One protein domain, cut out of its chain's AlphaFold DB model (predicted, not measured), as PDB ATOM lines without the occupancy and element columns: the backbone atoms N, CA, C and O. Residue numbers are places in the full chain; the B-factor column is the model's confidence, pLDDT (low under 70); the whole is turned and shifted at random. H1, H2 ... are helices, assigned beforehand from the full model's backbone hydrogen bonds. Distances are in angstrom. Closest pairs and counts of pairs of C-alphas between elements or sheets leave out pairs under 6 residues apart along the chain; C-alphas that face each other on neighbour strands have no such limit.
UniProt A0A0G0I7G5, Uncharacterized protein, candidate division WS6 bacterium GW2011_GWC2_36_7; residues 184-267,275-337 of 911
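What this domain is: This is residues 184 to 267 and 275 to 337 of the 911 residues of an uncharacterized protein of candidate division WS6 bacterium GW2011_GWC2_36_7 (UniProt A0A0G0I7G5). Helices H2, H3 and H5 gather round H1, H4 folds back on H3, and a long helical hairpin of H7 and H8 reaches away along the longest axis, with residues 284 to 294 of H7 packed on H1. The hairpin's tip, residues 310 to 315, stands free. The printed part has 147 residues with eight named helices, H1 to H8 in order, and no named strand: all helix. It is only just compact, close to loose, with a radius of gyration of the C-alphas of 17.3 A, and spans 54 by 38 by 33 A.

Where its parts are: Find C-alpha 185 at (-23.525, -54.009, 2.804); from there H1 runs 29.9 A to residue 205. Next come H2, residues 207 to 211, H3, residues 215 to 227, H4, residues 229 to 240, and H5, residues 245 to 260, 22.6 A long. H6 is residues 264 to 267. Past the cut, H7 runs 36.0 A from residue 284 to 308, and H8, residues 314 to 335 and 31.2 A long, ends at C-alpha 335, (-45.635, -57.605, -2.245).

How they stand to each other: Begin at H1, the hub. It touches H2 only at the corner, closest at the C-alphas of Arg 202 and Trp 210, 5.3 A. Residues 193 to 201 touch H3, closest at C-alphas 197 and 222, 5.4 A. H5 touches H1 at C-alphas 250 and 204, 4.5 A, the closest pair, at a steep tilt of 55 degrees, opposite ways. H7 touches it at a steep tilt of 40 degrees, the same way, closest at C-alphas 196 and 287, 5.6 A. H3 and H4 form a hairpin, closest at C-alphas 224 and 231, 4.8 A. So do H7 and H8, closest at C-alphas 299 and 324, 5.4 A. H6 touches no helix. Every O i to N i+4 pair is within hydrogen-bond range in H1 to H5, H7 and H8; H6 is too short for one.

The domain as a whole: The C-alphas farthest apart, Gly 275 and Ile 314, are 55.3 A apart. Residues 268 to 274 are not printed; C-alphas 267 and 275 are 16.5 A apart across the cut. Mean pLDDT of the printed part is 70.9, with residues 313 to 337 among those under 70.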
ATOM      1  N   ASN A 184     -22.261 -49.585   1.096       50.16
ATOM      2  CA  ASN A 184     -21.661 -50.865   1.497       50.16
ATOM      3  C   ASN A 184     -22.743 -51.764   2.140       50.16
ATOM      4  O   ASN A 184     -23.781 -51.251   2.560       50.16
ATOM      5  N   ASP A 185     -22.527 -53.077   2.243       49.81
ATOM      6  CA  ASP A 185     -23.525 -54.009   2.804       49.81
ATOM      7  C   ASP A 185     -23.978 -53.592   4.212       49.81
ATOM      8  O   ASP A 185     -25.166 -53.664   4.524       49.81
ATOM      9  N   ASP A 186     -23.073 -53.026   5.013       53.34
ATOM     10  CA  ASP A 186     -23.391 -52.479   6.335       53.34
ATOM     11  C   ASP A 186     -24.351 -51.291   6.267       53.34
ATOM     12  O   ASP A 186     -25.283 -51.203   7.058       53.34
ATOM     13  N   SER A 187     -24.207 -50.389   5.289       55.16
ATOM     14  CA  SER A 187     -25.143 -49.268   5.159       55.16
ATOM     15  C   SER A 187     -26.514 -49.721   4.652       55.16
ATOM     16  O   SER A 187     -27.513 -49.076   4.957       55.16
ATOM     17  N   ARG A 188     -26.578 -50.810   3.874       57.88
ATOM     18  CA  ARG A 188     -27.842 -51.405   3.407       57.88
ATOM     19  C   ARG A 188     -28.554 -52.133   4.538       57.88
ATOM     20  O   ARG A 188     -29.734 -51.889   4.749       57.88
ATOM     21  N   LYS A 189     -27.828 -52.941   5.316       59.66
ATOM     22  CA  LYS A 189     -28.340 -53.561   6.547       59.66
ATOM     23  C   LYS A 189     -28.812 -52.509   7.546       59.66
ATOM     24  O   LYS A 189     -29.906 -52.639   8.079       59.66
ATOM     25  N   ASN A 190     -28.053 -51.429   7.724       60.78
ATOM     26  CA  ASN A 190     -28.451 -50.311   8.579       60.78
ATOM     27  C   ASN A 190     -29.687 -49.581   8.044       60.78
ATOM     28  O   ASN A 190     -30.539 -49.189   8.835       60.78
ATOM     29  N   TYR A 191     -29.821 -49.421   6.723       65.50
ATOM     30  CA  TYR A 191     -31.034 -48.866   6.120       65.50
ATOM     31  C   TYR A 191     -32.245 -49.768   6.371       65.50
ATOM     32  O   TYR A 191     -33.268 -49.274   6.835       65.50
ATOM     33  N   VAL A 192     -32.122 -51.075   6.109       63.84
ATOM     34  CA  VAL A 192     -33.199 -52.050   6.331       63.84
ATOM     35  C   VAL A 192     -33.593 -52.077   7.802       63.84
ATOM     36  O   VAL A 192     -34.762 -51.890   8.098       63.84
ATOM     37  N   ALA A 193     -32.640 -52.178   8.728       64.38
ATOM     38  CA  ALA A 193     -32.921 -52.191  10.162       64.38
ATOM     39  C   ALA A 193     -33.551 -50.884  10.664       64.38
ATOM     40  O   ALA A 193     -34.544 -50.906  11.391       64.38
ATOM     41  N   SER A 194     -33.016 -49.734  10.241       69.69
ATOM     42  CA  SER A 194     -33.576 -48.422  10.587       69.69
ATOM     43  C   SER A 194     -34.998 -48.264  10.047       69.69
ATOM     44  O   SER A 194     -35.881 -47.772  10.753       69.69
ATOM     45  N   ARG A 195     -35.248 -48.729   8.818       78.62
ATOM     46  CA  ARG A 195     -36.562 -48.672   8.185       78.62
ATOM     47  C   ARG A 195     -37.544 -49.671   8.798       78.62
ATOM     48  O   ARG A 195     -38.676 -49.284   9.053       78.62
ATOM     49  N   SER A 196     -37.130 -50.899   9.100       76.94
ATOM     50  CA  SER A 196     -37.928 -51.872   9.858       76.94
ATOM     51  C   SER A 196     -38.392 -51.274  11.181       76.94
ATOM     52  O   SER A 196     -39.569 -51.351  11.512       76.94
ATOM     53  N   ALA A 197     -37.489 -50.615  11.908       77.31
ATOM     54  CA  ALA A 197     -37.808 -49.998  13.187       77.31
ATOM     55  C   ALA A 197     -38.749 -48.780  13.055       77.31
ATOM     56  O   ALA A 197     -39.637 -48.605  13.883       77.31
ATOM     57  N   ASP A 198     -38.619 -47.980  11.990       82.00
ATOM     58  CA  ASP A 198     -39.572 -46.910  11.636       82.00
ATOM     59  C   ASP A 198     -40.981 -47.464  11.348       82.00
ATOM     60  O   ASP A 198     -41.985 -46.954  11.845       82.00
ATOM     61  N   LEU A 199     -41.066 -48.556  10.584       85.19
ATOM     62  CA  LEU A 199     -42.334 -49.205  10.245       85.19
ATOM     63  C   LEU A 199     -42.978 -49.884  11.461       85.19
ATOM     64  O   LEU A 199     -44.188 -49.774  11.646       85.19
ATOM     65  N   LEU A 200     -42.176 -50.515  12.323       84.06
ATOM     66  CA  LEU A 200     -42.628 -51.059  13.606       84.06
ATOM     67  C   LEU A 200     -43.179 -49.962  14.512       84.06
ATOM     68  O   LEU A 200     -44.264 -50.117  15.064       84.06
ATOM     69  N   GLY A 201     -42.499 -48.819  14.593       84.69
ATOM     70  CA  GLY A 201     -42.999 -47.655  15.316       84.69
ATOM     71  C   GLY A 201     -44.379 -47.197  14.820       84.69
ATOM     72  O   GLY A 201     -45.274 -46.936  15.622       84.69
ATOM     73  N   ARG A 202     -44.609 -47.184  13.501       87.19
ATOM     74  CA  ARG A 202     -45.924 -46.852  12.916       87.19
ATOM     75  C   ARG A 202     -47.009 -47.877  13.225       87.19
ATOM     76  O   ARG A 202     -48.166 -47.489  13.376       87.19
ATOM     77  N   GLU A 203     -46.665 -49.157  13.313       84.75
ATOM     78  CA  GLU A 203     -47.611 -50.202  13.714       84.75
ATOM     79  C   GLU A 203     -47.948 -50.115  15.212       84.75
ATOM     80  O   GLU A 203     -49.111 -50.265  15.590       84.75
ATOM     81  N   MET A 204     -46.951 -49.817  16.052       84.31
ATOM     82  CA  MET A 204     -47.084 -49.711  17.508       84.31
ATOM     83  C   MET A 204     -47.864 -48.462  17.932       84.31
ATOM     84  O   MET A 204     -48.790 -48.556  18.731       84.31
ATOM     85  N   PHE A 205     -47.535 -47.297  17.376       84.94
ATOM     86  CA  PHE A 205     -48.076 -46.005  17.821       84.94
ATOM     87  C   PHE A 205     -49.118 -45.403  16.871       84.94
ATOM     88  O   PHE A 205     -49.657 -44.325  17.127       84.94
ATOM     89  N   GLY A 206     -49.402 -46.079  15.757       80.19
ATOM     90  CA  GLY A 206     -50.143 -45.499  14.643       80.19
ATOM     91  C   GLY A 206     -49.287 -44.504  13.854       80.19
ATOM     92  O   GLY A 206     -48.363 -43.880  14.372       80.19
ATOM     93  N   ARG A 207     -49.602 -44.325  12.568       79.31
ATOM     94  CA  ARG A 207     -48.770 -43.525  11.655       79.31
ATOM     95  C   ARG A 207     -48.632 -42.062  12.088       79.31
ATOM     96  O   ARG A 207     -47.520 -41.553  12.141       79.31
ATOM     97  N   SER A 208     -49.734 -41.405  12.457       77.12
ATOM     98  CA  SER A 208     -49.706 -40.020  12.951       77.12
ATOM     99  C   SER A 208     -48.995 -39.889  14.299       77.12
ATOM    100  O   SER A 208     -48.250 -38.930  14.497       77.12
ATOM    101  N   GLY A 209     -49.191 -40.849  15.208       81.75
ATOM    102  CA  GLY A 209     -48.547 -40.864  16.523       81.75
ATOM    103  C   GLY A 209     -47.037 -41.047  16.416       81.75
ATOM    104  O   GLY A 209     -46.277 -40.332  17.060       81.75
ATOM    105  N   TRP A 210     -46.596 -41.943  15.534       83.62
ATOM    106  CA  TRP A 210     -45.181 -42.146  15.248       83.62
ATOM    107  C   TRP A 210     -44.551 -40.949  14.538       83.62
ATOM    108  O   TRP A 210     -43.532 -40.435  14.988       83.62
ATOM    109  N   ASP A 211     -45.156 -40.463  13.452       81.06
ATOM    110  CA  ASP A 211     -44.552 -39.403  12.639       81.06
ATOM    111  C   ASP A 211     -44.439 -38.072  13.415       81.06
ATOM    112  O   ASP A 211     -43.478 -37.330  13.204       81.06
ATOM    113  N   SER A 212     -45.362 -37.805  14.353       80.88
ATOM    114  CA  SER A 212     -45.346 -36.629  15.245       80.88
ATOM    115  C   SER A 212     -44.444 -36.767  16.480       80.88
ATOM    116  O   SER A 212     -44.259 -35.798  17.217       80.88
ATOM    117  N   MET A 213     -43.865 -37.947  16.711       83.50
ATOM    118  CA  MET A 213     -42.974 -38.205  17.840       83.50
ATOM    119  C   MET A 213     -41.624 -37.488  17.666       83.50
ATOM    120  O   MET A 213     -41.129 -37.342  16.546       83.50
ATOM    121  N   SER A 214     -41.000 -37.066  18.774       85.19
ATOM    122  CA  SER A 214     -39.661 -36.470  18.734       85.19
ATOM    123  C   SER A 214     -38.613 -37.477  18.251       85.19
ATOM    124  O   SER A 214     -38.694 -38.673  18.538       85.19
ATOM    125  N   GLU A 215     -37.596 -36.985  17.541       78.25
ATOM    126  CA  GLU A 215     -36.517 -37.833  17.018       78.25
ATOM    127  C   GLU A 215     -35.752 -38.562  18.128       78.25
ATOM    128  O   GLU A 215     -35.352 -39.706  17.949       78.25
ATOM    129  N   GLU A 216     -35.622 -37.955  19.308       78.62
ATOM    130  CA  GLU A 216     -35.018 -38.594  20.480       78.62
ATOM    131  C   GLU A 216     -35.759 -39.876  20.890       78.62
ATOM    132  O   GLU A 216     -35.136 -40.924  21.067       78.62
ATOM    133  N   LYS A 217     -37.095 -39.824  20.955       82.94
ATOM    134  CA  LYS A 217     -37.934 -40.985  21.278       82.94
ATOM    135  C   LYS A 217     -37.879 -42.040  20.173       82.94
ATOM    136  O   LYS A 217     -37.705 -43.223  20.458       82.94
ATOM    137  N   LYS A 218     -37.936 -41.623  18.902       78.38
ATOM    138  CA  LYS A 218     -37.800 -42.542  17.758       78.38
ATOM    139  C   LYS A 218     -36.461 -43.280  17.786       78.38
ATOM    140  O   LYS A 218     -36.440 -44.503  17.685       78.38
ATOM    141  N   VAL A 219     -35.353 -42.563  17.975       76.12
ATOM    142  CA  VAL A 219     -34.002 -43.146  18.056       76.12
ATOM    143  C   VAL A 219     -33.853 -44.036  19.293       76.12
ATOM    144  O   VAL A 219     -33.215 -45.089  19.209       76.12
ATOM    145  N   GLY A 220     -34.448 -43.650  20.426       77.81
ATOM    146  CA  GLY A 220     -34.507 -44.469  21.638       77.81
ATOM    147  C   GLY A 220     -35.161 -45.827  21.384       77.81
ATOM    148  O   GLY A 220     -34.545 -46.861  21.649       77.81
ATOM    149  N   LEU A 221     -36.343 -45.834  20.759       82.50
ATOM    150  CA  LEU A 221     -37.036 -47.072  20.403       82.50
ATOM    151  C   LEU A 221     -36.270 -47.889  19.356       82.50
ATOM    152  O   LEU A 221     -36.167 -49.103  19.485       82.50
ATOM    153  N   GLN A 222     -35.702 -47.253  18.328       75.38
ATOM    154  CA  GLN A 222     -34.909 -47.957  17.312       75.38
ATOM    155  C   GLN A 222     -33.731 -48.716  17.942       75.38
ATOM    156  O   GLN A 222     -33.487 -49.875  17.606       75.38
ATOM    157  N   LYS A 223     -33.023 -48.090  18.892       75.81
ATOM    158  CA  LYS A 223     -31.936 -48.739  19.645       75.81
ATOM    159  C   LYS A 223     -32.446 -49.897  20.500       75.81
ATOM    160  O   LYS A 223     -31.755 -50.908  20.602       75.81
ATOM    161  N   ALA A 224     -33.623 -49.748  21.098       78.00
ATOM    162  CA  ALA A 224     -34.258 -50.788  21.895       78.00
ATOM    163  C   ALA A 224     -34.651 -52.011  21.047       78.00
ATOM    164  O   ALA A 224     -34.271 -53.131  21.378       78.00
ATOM    165  N   LEU A 225     -35.283 -51.795  19.889       75.06
ATOM    166  CA  LEU A 225     -35.680 -52.853  18.949       75.06
ATOM    167  C   LEU A 225     -34.488 -53.683  18.440       75.06
ATOM    168  O   LEU A 225     -34.604 -54.890  18.269       75.06
ATOM    169  N   ILE A 226     -33.314 -53.069  18.254       67.06
ATOM    170  CA  ILE A 226     -32.072 -53.780  17.876       67.06
ATOM    171  C   ILE A 226     -31.524 -54.644  19.033       67.06
ATOM    172  O   ILE A 226     -30.791 -55.622  18.831       67.06
ATOM    173  N   ARG A 227     -31.815 -54.258  20.278       69.19
ATOM    174  CA  ARG A 227     -31.283 -54.900  21.484       69.19
ATOM    175  C   ARG A 227     -32.144 -56.068  21.966       69.19
ATOM    176  O   ARG A 227     -31.557 -56.998  22.510       69.19
ATOM    177  N   GLY A 228     -33.447 -56.065  21.679       68.69
ATOM    178  CA  GLY A 228     -34.385 -57.146  22.008       68.69
ATOM    179  C   GLY A 228     -35.483 -56.704  22.979       68.69
ATOM    180  O   GLY A 228     -35.541 -55.537  23.360       68.69
ATOM    181  N   ASN A 229     -36.352 -57.638  23.372       77.50
ATOM    182  CA  ASN A 229     -37.560 -57.368  24.159       77.50
ATOM    183  C   ASN A 229     -37.282 -56.646  25.479       77.50
ATOM    184  O   ASN A 229     -37.961 -55.661  25.753       77.50
ATOM    185  N   ASP A 230     -36.261 -57.057  26.232       79.56
ATOM    186  CA  ASP A 230     -35.910 -56.422  27.512       79.56
ATOM    187  C   ASP A 230     -35.587 -54.934  27.329       79.56
ATOM    188  O   ASP A 230     -36.080 -54.080  28.054       79.56
ATOM    189  N   ALA A 231     -34.841 -54.591  26.275       81.00
ATOM    190  CA  ALA A 231     -34.502 -53.203  25.979       81.00
ATOM    191  C   ALA A 231     -35.706 -52.393  25.474       81.00
ATOM    192  O   ALA A 231     -35.753 -51.177  25.671       81.00
ATOM    193  N   VAL A 232     -36.662 -53.040  24.794       81.44
ATOM    194  CA  VAL A 232     -37.941 -52.419  24.415       81.44
ATOM    195  C   VAL A 232     -38.743 -52.117  25.672       81.44
ATOM    196  O   VAL A 232     -39.197 -50.989  25.828       81.44
ATOM    197  N   GLN A 233     -38.841 -53.071  26.592       82.19
ATOM    198  CA  GLN A 233     -39.517 -52.882  27.868       82.19
ATOM    199  C   GLN A 233     -38.871 -51.757  28.690       82.19
ATOM    200  O   GLN A 233     -39.557 -50.795  29.032       82.19
ATOM    201  N   ASP A 234     -37.542 -51.768  28.841       83.69
ATOM    202  CA  ASP A 234     -36.781 -50.695  29.492       83.69
ATOM    203  C   ASP A 234     -37.027 -49.327  28.840       83.69
ATOM    204  O   ASP A 234     -37.128 -48.304  29.520       83.69
ATOM    205  N   TYR A 235     -37.108 -49.266  27.506       86.44
ATOM    206  CA  TYR A 235     -37.407 -48.019  26.806       86.44
ATOM    207  C   TYR A 235     -38.790 -47.484  27.189       86.44
ATOM    208  O   TYR A 235     -38.927 -46.282  27.433       86.44
ATOM    209  N   PHE A 236     -39.806 -48.345  27.255       84.56
ATOM    210  CA  PHE A 236     -41.156 -47.929  27.626       84.56
ATOM    211  C   PHE A 236     -41.256 -47.513  29.094       84.56
ATOM    212  O   PHE A 236     -41.844 -46.465  29.379       84.56
ATOM    213  N   ASP A 237     -40.612 -48.251  29.994       82.50
ATOM    214  CA  ASP A 237     -40.591 -47.946  31.426       82.50
ATOM    215  C   ASP A 237     -39.913 -46.597  31.702       82.50
ATOM    216  O   ASP A 237     -40.441 -45.767  32.445       82.50
ATOM    217  N   ASN A 238     -38.799 -46.316  31.019       82.56
ATOM    218  CA  ASN A 238     -38.057 -45.065  31.186       82.56
ATOM    219  C   ASN A 238     -38.685 -43.866  30.456       82.56
ATOM    220  O   ASN A 238     -38.568 -42.737  30.924       82.56
ATOM    221  N   THR A 239     -39.341 -44.083  29.311       81.75
ATOM    222  CA  THR A 239     -39.868 -42.987  28.466       81.75
ATOM    223  C   THR A 239     -41.310 -42.615  28.805       81.75
ATOM    224  O   THR A 239     -41.716 -41.468  28.600       81.75
ATOM    225  N   TYR A 240     -42.101 -43.580  29.283       77.56
ATOM    226  CA  TYR A 240     -43.536 -43.421  29.536       77.56
ATOM    227  C   TYR A 240     -43.944 -43.748  30.982       77.56
ATOM    228  O   TYR A 240     -45.137 -43.712  31.285       77.56
ATOM    229  N   HIS A 241     -42.979 -44.026  31.869       66.38
ATOM    230  CA  HIS A 241     -43.173 -44.221  33.312       66.38
ATOM    231  C   HIS A 241     -44.283 -45.234  33.661       66.38
ATOM    232  O   HIS A 241     -45.149 -44.966  34.497       66.38
ATOM    233  N   GLY A 242     -44.274 -46.390  32.985       53.28
ATOM    234  CA  GLY A 242     -44.963 -47.626  33.387       53.28
ATOM    235  C   GLY A 242     -46.489 -47.590  33.577       53.28
ATOM    236  O   GLY A 242     -47.033 -48.534  34.136       53.28
ATOM    237  N   THR A 243     -47.196 -46.521  33.185       53.12
ATOM    238  CA  THR A 243     -48.634 -46.362  33.522       53.12
ATOM    239  C   THR A 243     -49.489 -45.679  32.453       53.12
ATOM    240  O   THR A 243     -50.681 -45.440  32.663       53.12
ATOM    241  N   SER A 244     -48.937 -45.353  31.280       64.56
ATOM    242  CA  SER A 244     -49.769 -44.795  30.213       64.56
ATOM    243  C   SER A 244     -50.468 -45.925  29.453       64.56
ATOM    244  O   SER A 244     -49.816 -46.730  28.798       64.56
ATOM    245  N   ARG A 245     -51.807 -45.937  29.461       69.12
ATOM    246  CA  ARG A 245     -52.628 -46.845  28.632       69.12
ATOM    247  C   ARG A 245     -52.169 -46.882  27.164       69.12
ATOM    248  O   ARG A 245     -52.279 -47.897  26.489       69.12
ATOM    249  N   PHE A 246     -51.632 -45.767  26.675       71.62
ATOM    250  CA  PHE A 246     -51.032 -45.646  25.350       71.62
ATOM    251  C   PHE A 246     -49.759 -46.496  25.171       71.62
ATOM    252  O   PHE A 246     -49.602 -47.142  24.138       71.62
ATOM    253  N   ALA A 247     -48.867 -46.518  26.166       72.69
ATOM    254  CA  ALA A 247     -47.688 -47.382  26.180       72.69
ATOM    255  C   ALA A 247     -48.080 -48.865  26.221       72.69
ATOM    256  O   ALA A 247     -47.526 -49.649  25.452       72.69
ATOM    257  N   ASP A 248     -49.083 -49.223  27.025       76.69
ATOM    258  CA  ASP A 248     -49.582 -50.602  27.117       76.69
ATOM    259  C   ASP A 248     -50.198 -51.074  25.793       76.69
ATOM    260  O   ASP A 248     -49.918 -52.177  25.322       76.69
ATOM    261  N   GLU A 249     -50.994 -50.223  25.135       80.81
ATOM    262  CA  GLU A 249     -51.562 -50.511  23.813       80.81
ATOM    263  C   GLU A 249     -50.467 -50.655  22.736       80.81
ATOM    264  O   GLU A 249     -50.556 -51.539  21.876       80.81
ATOM    265  N   ALA A 250     -49.417 -49.828  22.780       81.94
ATOM    266  CA  ALA A 250     -48.288 -49.906  21.853       81.94
ATOM    267  C   ALA A 250     -47.434 -51.169  22.071       81.94
ATOM    268  O   ALA A 250     -47.062 -51.838  21.102       81.94
ATOM    269  N   MET A 251     -47.182 -51.537  23.329       80.62
ATOM    270  CA  MET A 251     -46.500 -52.780  23.704       80.62
ATOM    271  C   MET A 251     -47.320 -54.017  23.328       80.62
ATOM    272  O   MET A 251     -46.785 -54.966  22.754       80.62
ATOM    273  N   GLY A 252     -48.637 -53.993  23.546       80.12
ATOM    274  CA  GLY A 252     -49.535 -55.069  23.124       80.12
ATOM    275  C   GLY A 252     -49.509 -55.304  21.608       80.12
ATOM    276  O   GLY A 252     -49.502 -56.451  21.151       80.12
ATOM    277  N   ARG A 253     -49.424 -54.231  20.807       82.56
ATOM    278  CA  ARG A 253     -49.256 -54.325  19.344       82.56
ATOM    279  C   ARG A 253     -47.899 -54.904  18.955       82.56
ATOM    280  O   ARG A 253     -47.851 -55.743  18.057       82.56
ATOM    281  N   TYR A 254     -46.825 -54.506  19.636       81.62
ATOM    282  CA  TYR A 254     -45.486 -55.059  19.419       81.62
ATOM    283  C   TYR A 254     -45.450 -56.578  19.650       81.62
ATOM    284  O   TYR A 254     -45.049 -57.322  18.753       81.62
ATOM    285  N   PHE A 255     -45.971 -57.060  20.783       78.31
ATOM    286  CA  PHE A 255     -46.040 -58.500  21.061       78.31
ATOM    287  C   PHE A 255     -46.967 -59.252  20.096       78.31
ATOM    288  O   PHE A 255     -46.645 -60.358  19.666       78.31
ATOM    289  N   SER A 256     -48.078 -58.641  19.675       78.00
ATOM    290  CA  SER A 256     -48.969 -59.237  18.668       78.00
ATOM    291  C   SER A 256     -48.268 -59.442  17.317       78.00
ATOM    292  O   SER A 256     -48.462 -60.466  16.664       78.00
ATOM    293  N   LEU A 257     -47.429 -58.488  16.893       72.75
ATOM    294  CA  LEU A 257     -46.612 -58.620  15.680       72.75
ATOM    295  C   LEU A 257     -45.535 -59.692  15.842       72.75
ATOM    296  O   LEU A 257     -45.327 -60.486  14.927       72.75
ATOM    297  N   GLN A 258     -44.900 -59.756  17.015       73.56
ATOM    298  CA  GLN A 258     -43.911 -60.784  17.325       73.56
ATOM    299  C   GLN A 258     -44.514 -62.196  17.217       73.56
ATOM    300  O   GLN A 258     -43.904 -63.074  16.609       73.56
ATOM    301  N   GLU A 259     -45.727 -62.413  17.736       69.06
ATOM    302  CA  GLU A 259     -46.437 -63.698  17.631       69.06
ATOM    303  C   GLU A 259     -46.811 -64.067  16.186       69.06
ATOM    304  O   GLU A 259     -46.677 -65.225  15.783       69.06
ATOM    305  N   LEU A 260     -47.232 -63.087  15.378       65.25
ATOM    306  CA  LEU A 260     -47.547 -63.297  13.959       65.25
ATOM    307  C   LEU A 260     -46.321 -63.705  13.131       65.25
ATOM    308  O   LEU A 260     -46.477 -64.380  12.112       65.25
ATOM    309  N   TRP A 261     -45.120 -63.288  13.536       66.69
ATOM    310  CA  TRP A 261     -43.884 -63.462  12.760       66.69
ATOM    311  C   TRP A 261     -42.993 -64.607  13.242       66.69
ATOM    312  O   TRP A 261     -41.931 -64.845  12.666       66.69
ATOM    313  N   LYS A 262     -43.448 -65.386  14.230       62.72
ATOM    314  CA  LYS A 262     -42.843 -66.685  14.546       62.72
ATOM    315  C   LYS A 262     -42.940 -67.601  13.323       62.72
ATOM    316  O   LYS A 262     -44.038 -67.925  12.865       62.72
ATOM    317  N   THR A 263     -41.795 -68.027  12.791       52.09
ATOM    318  CA  THR A 263     -41.739 -68.957  11.653       52.09
ATOM    319  C   THR A 263     -42.296 -70.335  12.039       52.09
ATOM    320  O   THR A 263     -42.273 -70.720  13.209       52.09
ATOM    321  N   ASP A 264     -42.780 -71.114  11.065       44.78
ATOM    322  CA  ASP A 264     -43.240 -72.492  11.314       44.78
ATOM    323  C   ASP A 264     -42.115 -73.401  11.854       44.78
ATOM    324  O   ASP A 264     -42.393 -74.326  12.616       44.78
ATOM    325  N   ASP A 265     -40.847 -73.096  11.548       39.53
ATOM    326  CA  ASP A 265     -39.673 -73.760  12.137       39.53
ATOM    327  C   ASP A 265     -39.459 -73.385  13.613       39.53
ATOM    328  O   ASP A 265     -39.136 -74.254  14.422       39.53
ATOM    329  N   MET A 266     -39.709 -72.129  14.009       47.62
ATOM    330  CA  MET A 266     -39.691 -71.714  15.422       47.62
ATOM    331  C   MET A 266     -40.852 -72.323  16.218       47.62
ATOM    332  O   MET A 266     -40.698 -72.599  17.409       47.62
ATOM    333  N   LYS A 267     -41.995 -72.578  15.561       50.25
ATOM    334  CA  LYS A 267     -43.150 -73.279  16.148       50.25
ATOM    335  C   LYS A 267     -42.922 -74.790  16.290       50.25
ATOM    336  O   LYS A 267     -43.468 -75.383  17.215       50.25
ATOM    337  N   GLY A 275     -30.203 -66.369  20.581       40.19
ATOM    338  CA  GLY A 275     -29.765 -65.112  21.199       40.19
ATOM    339  C   GLY A 275     -30.450 -63.814  20.765       40.19
ATOM    340  O   GLY A 275     -29.783 -62.970  20.174       40.19
ATOM    341  N   LYS A 276     -31.732 -63.652  21.125       46.09
ATOM    342  CA  LYS A 276     -32.418 -62.431  21.626       46.09
ATOM    343  C   LYS A 276     -33.926 -62.613  21.424       46.09
ATOM    344  O   LYS A 276     -34.384 -62.657  20.287       46.09
ATOM    345  N   ASP A 277     -34.699 -62.708  22.502       58.78
ATOM    346  CA  ASP A 277     -36.162 -62.709  22.415       58.78
ATOM    347  C   ASP A 277     -36.616 -61.339  21.880       58.78
ATOM    348  O   ASP A 277     -36.482 -60.331  22.565       58.78
ATOM    349  N   GLY A 278     -37.060 -61.263  20.619       60.53
ATOM    350  CA  GLY A 278     -37.516 -60.019  19.984       60.53
ATOM    351  C   GLY A 278     -37.785 -60.128  18.484       60.53
ATOM    352  O   GLY A 278     -37.488 -61.147  17.862       60.53
ATOM    353  N   ILE A 279     -38.391 -59.087  17.901       67.75
ATOM    354  CA  ILE A 279     -38.554 -58.979  16.443       67.75
ATOM    355  C   ILE A 279     -37.185 -58.695  15.817       67.75
ATOM    356  O   ILE A 279     -36.587 -57.652  16.082       67.75
ATOM    357  N   ASP A 280     -36.709 -59.582  14.943       69.69
ATOM    358  CA  ASP A 280     -35.486 -59.335  14.179       69.69
ATOM    359  C   ASP A 280     -35.725 -58.243  13.120       69.69
ATOM    360  O   ASP A 280     -36.328 -58.476  12.072       69.69
ATOM    361  N   VAL A 281     -35.245 -57.030  13.403       66.50
ATOM    362  CA  VAL A 281     -35.332 -55.873  12.495       66.50
ATOM    363  C   VAL A 281     -34.456 -56.012  11.246       66.50
ATOM    364  O   VAL A 281     -34.631 -55.243  10.297       66.50
ATOM    365  N   PHE A 282     -33.531 -56.974  11.232       64.38
ATOM    366  CA  PHE A 282     -32.696 -57.306  10.081       64.38
ATOM    367  C   PHE A 282     -33.323 -58.392   9.194       64.38
ATOM    368  O   PHE A 282     -32.834 -58.610   8.082       64.38
ATOM    369  N   ASP A 283     -34.404 -59.044   9.641       68.69
ATOM    370  CA  ASP A 283     -35.073 -60.086   8.869       68.69
ATOM    371  C   ASP A 283     -35.774 -59.502   7.629       68.69
ATOM    372  O   ASP A 283     -36.701 -58.689   7.698       68.69
ATOM    373  N   LEU A 284     -35.321 -59.945   6.454       65.00
ATOM    374  CA  LEU A 284     -35.745 -59.414   5.157       65.00
ATOM    375  C   LEU A 284     -37.202 -59.765   4.819       65.00
ATOM    376  O   LEU A 284     -37.865 -59.047   4.062       65.00
ATOM    377  N   LYS A 285     -37.715 -60.877   5.356       66.25
ATOM    378  CA  LYS A 285     -39.093 -61.319   5.132       66.25
ATOM    379  C   LYS A 285     -40.058 -60.443   5.932       66.25
ATOM    380  O   LYS A 285     -41.031 -59.942   5.367       66.25
ATOM    381  N   ASN A 286     -39.740 -60.191   7.196       71.88
ATOM    382  CA  ASN A 286     -40.472 -59.289   8.078       71.88
ATOM    383  C   ASN A 286     -40.405 -57.842   7.575       71.88
ATOM    384  O   ASN A 286     -41.424 -57.153   7.561       71.88
ATOM    385  N   TYR A 287     -39.253 -57.405   7.056       73.31
ATOM    386  CA  TYR A 287     -39.101 -56.093   6.424       73.31
ATOM    387  C   TYR A 287     -40.067 -55.876   5.241       73.31
ATOM    388  O   TYR A 287     -40.786 -54.877   5.185       73.31
ATOM    389  N   ASN A 288     -40.137 -56.823   4.298       70.50
ATOM    390  CA  ASN A 288     -41.037 -56.710   3.141       70.50
ATOM    391  C   ASN A 288     -42.519 -56.744   3.545       70.50
ATOM    392  O   ASN A 288     -43.353 -56.053   2.950       70.50
ATOM    393  N   LEU A 289     -42.853 -57.524   4.575       74.44
ATOM    394  CA  LEU A 289     -44.196 -57.559   5.143       74.44
ATOM    395  C   LEU A 289     -44.569 -56.210   5.777       74.44
ATOM    396  O   LEU A 289     -45.668 -55.711   5.542       74.44
ATOM    397  N   LEU A 290     -43.648 -55.593   6.518       78.88
ATOM    398  CA  LEU A 290     -43.812 -54.258   7.096       78.88
ATOM    399  C   LEU A 290     -44.043 -53.178   6.029       78.88
ATOM    400  O   LEU A 290     -44.947 -52.354   6.177       78.88
ATOM    401  N   GLU A 291     -43.284 -53.182   4.930       79.38
ATOM    402  CA  GLU A 291     -43.492 -52.220   3.833       79.38
ATOM    403  C   GLU A 291     -44.834 -52.446   3.121       79.38
ATOM    404  O   GLU A 291     -45.536 -51.485   2.799       79.38
ATOM    405  N   THR A 292     -45.229 -53.709   2.930       75.31
ATOM    406  CA  THR A 292     -46.535 -54.070   2.354       75.31
ATOM    407  C   THR A 292     -47.673 -53.520   3.210       75.31
ATOM    408  O   THR A 292     -48.513 -52.764   2.718       75.31
ATOM    409  N   ARG A 293     -47.654 -53.810   4.515       79.81
ATOM    410  CA  ARG A 293     -48.653 -53.320   5.475       79.81
ATOM    411  C   ARG A 293     -48.677 -51.801   5.559       79.81
ATOM    412  O   ARG A 293     -49.747 -51.200   5.646       79.81
ATOM    413  N   ASN A 294     -47.515 -51.155   5.466       84.56
ATOM    414  CA  ASN A 294     -47.443 -49.703   5.406       84.56
ATOM    415  C   ASN A 294     -48.173 -49.166   4.165       84.56
ATOM    416  O   ASN A 294     -49.038 -48.301   4.303       84.56
ATOM    417  N   LEU A 295     -47.903 -49.692   2.970       79.25
ATOM    418  CA  LEU A 295     -48.582 -49.258   1.744       79.25
ATOM    419  C   LEU A 295     -50.094 -49.531   1.787       79.25
ATOM    420  O   LEU A 295     -50.884 -48.639   1.470       79.25
ATOM    421  N   GLU A 296     -50.508 -50.713   2.245       78.56
ATOM    422  CA  GLU A 296     -51.918 -51.091   2.408       78.56
ATOM    423  C   GLU A 296     -52.651 -50.212   3.427       78.56
ATOM    424  O   GLU A 296     -53.741 -49.711   3.147       78.56
ATOM    425  N   GLY A 297     -52.028 -49.927   4.571       78.81
ATOM    426  CA  GLY A 297     -52.582 -49.013   5.565       78.81
ATOM    427  C   GLY A 297     -52.789 -47.607   4.999       78.81
ATOM    428  O   GLY A 297     -53.797 -46.969   5.274       78.81
ATOM    429  N   ARG A 298     -51.875 -47.115   4.149       83.62
ATOM    430  CA  ARG A 298     -52.021 -45.792   3.500       83.62
ATOM    431  C   ARG A 298     -53.171 -45.769   2.504       83.62
ATOM    432  O   ARG A 298     -53.888 -44.774   2.419       83.62
ATOM    433  N   ILE A 299     -53.350 -46.860   1.761       76.31
ATOM    434  CA  ILE A 299     -54.496 -47.038   0.866       76.31
ATOM    435  C   ILE A 299     -55.796 -46.985   1.679       76.31
ATOM    436  O   ILE A 299     -56.703 -46.230   1.325       76.31
ATOM    437  N   ALA A 300     -55.862 -47.719   2.792       77.81
ATOM    438  CA  ALA A 300     -57.027 -47.752   3.670       77.81
ATOM    439  C   ALA A 300     -57.343 -46.378   4.291       77.81
ATOM    440  O   ALA A 300     -58.511 -45.973   4.323       77.81
ATOM    441  N   ASP A 301     -56.325 -45.625   4.718       80.25
ATOM    442  CA  ASP A 301     -56.474 -44.264   5.251       80.25
ATOM    443  C   ASP A 301     -57.079 -43.320   4.202       80.25
ATOM    444  O   ASP A 301     -58.068 -42.633   4.468       80.25
ATOM    445  N   MET A 302     -56.544 -43.328   2.976       79.69
ATOM    446  CA  MET A 302     -57.041 -42.488   1.878       79.69
ATOM    447  C   MET A 302     -58.470 -42.863   1.459       79.69
ATOM    448  O   MET A 302     -59.301 -41.985   1.213       79.69
ATOM    449  N   GLN A 303     -58.791 -44.160   1.419       76.50
ATOM    450  CA  GLN A 303     -60.150 -44.642   1.153       76.50
ATOM    451  C   GLN A 303     -61.128 -44.241   2.262       76.50
ATOM    452  O   GLN A 303     -62.289 -43.922   1.998       76.50
ATOM    453  N   THR A 304     -60.681 -44.261   3.517       82.31
ATOM    454  CA  THR A 304     -61.482 -43.819   4.664       82.31
ATOM    455  C   THR A 304     -61.700 -42.310   4.628       82.31
ATOM    456  O   THR A 304     -62.823 -41.857   4.842       82.31
ATOM    457  N   TYR A 305     -60.674 -41.533   4.278       80.12
ATOM    458  CA  TYR A 305     -60.777 -40.084   4.114       80.12
ATOM    459  C   TYR A 305     -61.780 -39.700   3.016       80.12
ATOM    460  O   TYR A 305     -62.630 -38.844   3.252       80.12
ATOM    461  N   LEU A 306     -61.760 -40.379   1.863       76.19
ATOM    462  CA  LEU A 306     -62.755 -40.180   0.799       76.19
ATOM    463  C   LEU A 306     -64.185 -40.455   1.275       76.19
ATOM    464  O   LEU A 306     -65.091 -39.680   0.973       76.19
ATOM    465  N   ARG A 307     -64.391 -41.539   2.033       77.50
ATOM    466  CA  ARG A 307     -65.711 -41.901   2.576       77.50
ATOM    467  C   ARG A 307     -66.213 -40.900   3.616       77.50
ATOM    468  O   ARG A 307     -67.398 -40.594   3.634       77.50
ATOM    469  N   ARG A 308     -65.322 -40.389   4.471       82.38
ATOM    470  CA  ARG A 308     -65.662 -39.436   5.542       82.38
ATOM    471  C   ARG A 308     -65.849 -37.997   5.053       82.38
ATOM    472  O   ARG A 308     -66.443 -37.207   5.775       82.38
ATOM    473  N   ASN A 309     -65.387 -37.662   3.846       79.81
ATOM    474  CA  ASN A 309     -65.461 -36.307   3.289       79.81
ATOM    475  C   ASN A 309     -66.227 -36.281   1.947       79.81
ATOM    476  O   ASN A 309     -65.643 -36.020   0.890       79.81
ATOM    477  N   PRO A 310     -67.553 -36.520   1.951       73.94
ATOM    478  CA  PRO A 310     -68.350 -36.550   0.723       73.94
ATOM    479  C   PRO A 310     -68.445 -35.184   0.022       73.94
ATOM    480  O   PRO A 310     -68.716 -35.151  -1.178       73.94
ATOM    481  N   GLY A 311     -68.179 -34.075   0.722       73.81
ATOM    482  CA  GLY A 311     -68.229 -32.702   0.194       73.81
ATOM    483  C   GLY A 311     -66.982 -32.222  -0.560       73.81
ATOM    484  O   GLY A 311     -66.965 -31.084  -1.015       73.81
ATOM    485  N   LEU A 312     -65.941 -33.054  -0.703       76.12
ATOM    486  CA  LEU A 312     -64.725 -32.688  -1.445       76.12
ATOM    487  C   LEU A 312     -65.039 -32.303  -2.898       76.12
ATOM    488  O   LEU A 312     -65.876 -32.942  -3.551       76.12
ATOM    489  N   SER A 313     -64.306 -31.320  -3.428       66.44
ATOM    490  CA  SER A 313     -64.410 -30.959  -4.841       66.44
ATOM    491  C   SER A 313     -64.019 -32.140  -5.735       66.44
ATOM    492  O   SER A 313     -63.250 -33.026  -5.343       66.44
ATOM    493  N   ILE A 314     -64.526 -32.149  -6.971       60.88
ATOM    494  CA  ILE A 314     -64.222 -33.199  -7.956       60.88
ATOM    495  C   ILE A 314     -62.702 -33.367  -8.106       60.88
ATOM    496  O   ILE A 314     -62.198 -34.487  -8.072       60.88
ATOM    497  N   ASN A 315     -61.956 -32.260  -8.158       51.97
ATOM    498  CA  ASN A 315     -60.499 -32.271  -8.291       51.97
ATOM    499  C   ASN A 315     -59.771 -32.838  -7.061       51.97
ATOM    500  O   ASN A 315     -58.742 -33.499  -7.210       51.97
ATOM    501  N   GLU A 316     -60.272 -32.606  -5.849       63.28
ATOM    502  CA  GLU A 316     -59.662 -33.132  -4.620       63.28
ATOM    503  C   GLU A 316     -59.918 -34.626  -4.461       63.28
ATOM    504  O   GLU A 316     -58.969 -35.385  -4.251       63.28
ATOM    505  N   LYS A 317     -61.167 -35.067  -4.675       63.97
ATOM    506  CA  LYS A 317     -61.496 -36.499  -4.755       63.97
ATOM    507  C   LYS A 317     -60.605 -37.188  -5.780       63.97
ATOM    508  O   LYS A 317     -60.060 -38.260  -5.520       63.97
ATOM    509  N   GLN A 318     -60.389 -36.528  -6.917       58.28
ATOM    510  CA  GLN A 318     -59.599 -37.073  -8.006       58.28
ATOM    511  C   GLN A 318     -58.119 -37.258  -7.658       58.28
ATOM    512  O   GLN A 318     -57.536 -38.286  -8.008       58.28
ATOM    513  N   LYS A 319     -57.508 -36.304  -6.947       65.50
ATOM    514  CA  LYS A 319     -56.114 -36.419  -6.484       65.50
ATOM    515  C   LYS A 319     -55.930 -37.583  -5.513       65.50
ATOM    516  O   LYS A 319     -54.920 -38.280  -5.593       65.50
ATOM    517  N   ILE A 320     -56.906 -37.815  -4.636       66.06
ATOM    518  CA  ILE A 320     -56.843 -38.888  -3.637       66.06
ATOM    519  C   ILE A 320     -56.998 -40.260  -4.303       66.06
ATOM    520  O   ILE A 320     -56.222 -41.165  -4.006       66.06
ATOM    521  N   ILE A 321     -57.917 -40.402  -5.266       60.34
ATOM    522  CA  ILE A 321     -58.081 -41.639  -6.054       60.34
ATOM    523  C   ILE A 321     -56.789 -41.988  -6.807       60.34
ATOM    524  O   ILE A 321     -56.312 -43.115  -6.724       60.34
ATOM    525  N   VAL A 322     -56.161 -41.009  -7.469       59.16
ATOM    526  CA  VAL A 322     -54.874 -41.216  -8.162       59.16
ATOM    527  C   VAL A 322     -53.754 -41.584  -7.179       59.16
ATOM    528  O   VAL A 322     -52.866 -42.366  -7.515       59.16
ATOM    529  N   GLY A 323     -53.775 -41.033  -5.963       59.62
ATOM    530  CA  GLY A 323     -52.859 -41.419  -4.887       59.62
ATOM    531  C   GLY A 323     -53.026 -42.883  -4.475       59.62
ATOM    532  O   GLY A 323     -52.033 -43.606  -4.392       59.62
ATOM    533  N   ILE A 324     -54.271 -43.335  -4.300       63.25
ATOM    534  CA  ILE A 324     -54.611 -44.729  -3.978       63.25
ATOM    535  C   ILE A 324     -54.115 -45.682  -5.070       63.25
ATOM    536  O   ILE A 324     -53.426 -46.650  -4.757       63.25
ATOM    537  N   GLU A 325     -54.393 -45.388  -6.342       58.06
ATOM    538  CA  GLU A 325     -53.984 -46.234  -7.475       58.06
ATOM    539  C   GLU A 325     -52.452 -46.394  -7.553       58.06
ATOM    540  O   GLU A 325     -51.935 -47.490  -7.780       58.06
ATOM    541  N   LYS A 326     -51.697 -45.312  -7.314       61.91
ATOM    542  CA  LYS A 326     -50.225 -45.352  -7.293       61.91
ATOM    543  C   LYS A 326     -49.681 -46.174  -6.128       61.91
ATOM    544  O   LYS A 326     -48.699 -46.894  -6.304       61.91
ATOM    545  N   LEU A 327     -50.306 -46.077  -4.955       64.81
ATOM    546  CA  LEU A 327     -49.924 -46.872  -3.787       64.81
ATOM    547  C   LEU A 327     -50.270 -48.347  -3.962       64.81
ATOM    548  O   LEU A 327     -49.487 -49.193  -3.547       64.81
ATOM    549  N   GLN A 328     -51.378 -48.666  -4.632       62.06
ATOM    550  CA  GLN A 328     -51.719 -50.039  -5.003       62.06
ATOM    551  C   GLN A 328     -50.674 -50.625  -5.959       62.06
ATOM    552  O   GLN A 328     -50.211 -51.739  -5.747       62.06
ATOM    553  N   GLN A 329     -50.228 -49.861  -6.961       58.62
ATOM    554  CA  GLN A 329     -49.159 -50.290  -7.871       58.62
ATOM    555  C   GLN A 329     -47.815 -50.473  -7.147       58.62
ATOM    556  O   GLN A 329     -47.129 -51.466  -7.379       58.62
ATOM    557  N   ALA A 330     -47.457 -49.565  -6.232       62.97
ATOM    558  CA  ALA A 330     -46.269 -49.716  -5.392       62.97
ATOM    559  C   ALA A 330     -46.371 -50.947  -4.476       62.97
ATOM    560  O   ALA A 330     -45.401 -51.689  -4.347       62.97
ATOM    561  N   SER A 331     -47.550 -51.195  -3.895       63.03
ATOM    562  CA  SER A 331     -47.814 -52.376  -3.071       63.03
ATOM    563  C   SER A 331     -47.643 -53.653  -3.889       63.03
ATOM    564  O   SER A 331     -46.951 -54.559  -3.448       63.03
ATOM    565  N   VAL A 332     -48.142 -53.707  -5.127       58.88
ATOM    566  CA  VAL A 332     -47.937 -54.863  -6.020       58.88
ATOM    567  C   VAL A 332     -46.451 -55.127  -6.296       58.88
ATOM    568  O   VAL A 332     -46.042 -56.286  -6.327       58.88
ATOM    569  N   ILE A 333     -45.638 -54.078  -6.459       58.44
ATOM    570  CA  ILE A 333     -44.185 -54.208  -6.661       58.44
ATOM    571  C   ILE A 333     -43.504 -54.758  -5.400       58.44
ATOM    572  O   ILE A 333     -42.713 -55.685  -5.502       58.44
ATOM    573  N   VAL A 334     -43.845 -54.232  -4.219       63.06
ATOM    574  CA  VAL A 334     -43.242 -54.626  -2.927       63.06
ATOM    575  C   VAL A 334     -43.721 -56.008  -2.446       63.06
ATOM    576  O   VAL A 334     -42.944 -56.782  -1.892       63.06
ATOM    577  N   THR A 335     -44.986 -56.356  -2.700       57.81
ATOM    578  CA  THR A 335     -45.635 -57.605  -2.245       57.81
ATOM    579  C   THR A 335     -45.327 -58.797  -3.159       57.81
ATOM    580  O   THR A 335     -45.601 -59.946  -2.809       57.81
ATOM    581  N   GLY A 336     -44.748 -58.563  -4.342       50.75
ATOM    582  CA  GLY A 336     -44.519 -59.571  -5.385       50.75
ATOM    583  C   GLY A 336     -43.567 -60.724  -5.026       50.75
ATOM    584  O   GLY A 336     -43.363 -61.609  -5.857       50.75
ATOM    585  N   ASN A 337     -43.013 -60.754  -3.806       40.28
ATOM    586  CA  ASN A 337     -42.002 -61.723  -3.371       40.28
ATOM    587  C   ASN A 337     -42.518 -63.019  -2.722       40.28
ATOM    588  O   ASN A 337     -41.736 -63.859  -2.281       40.28
TER     589      ASN A 337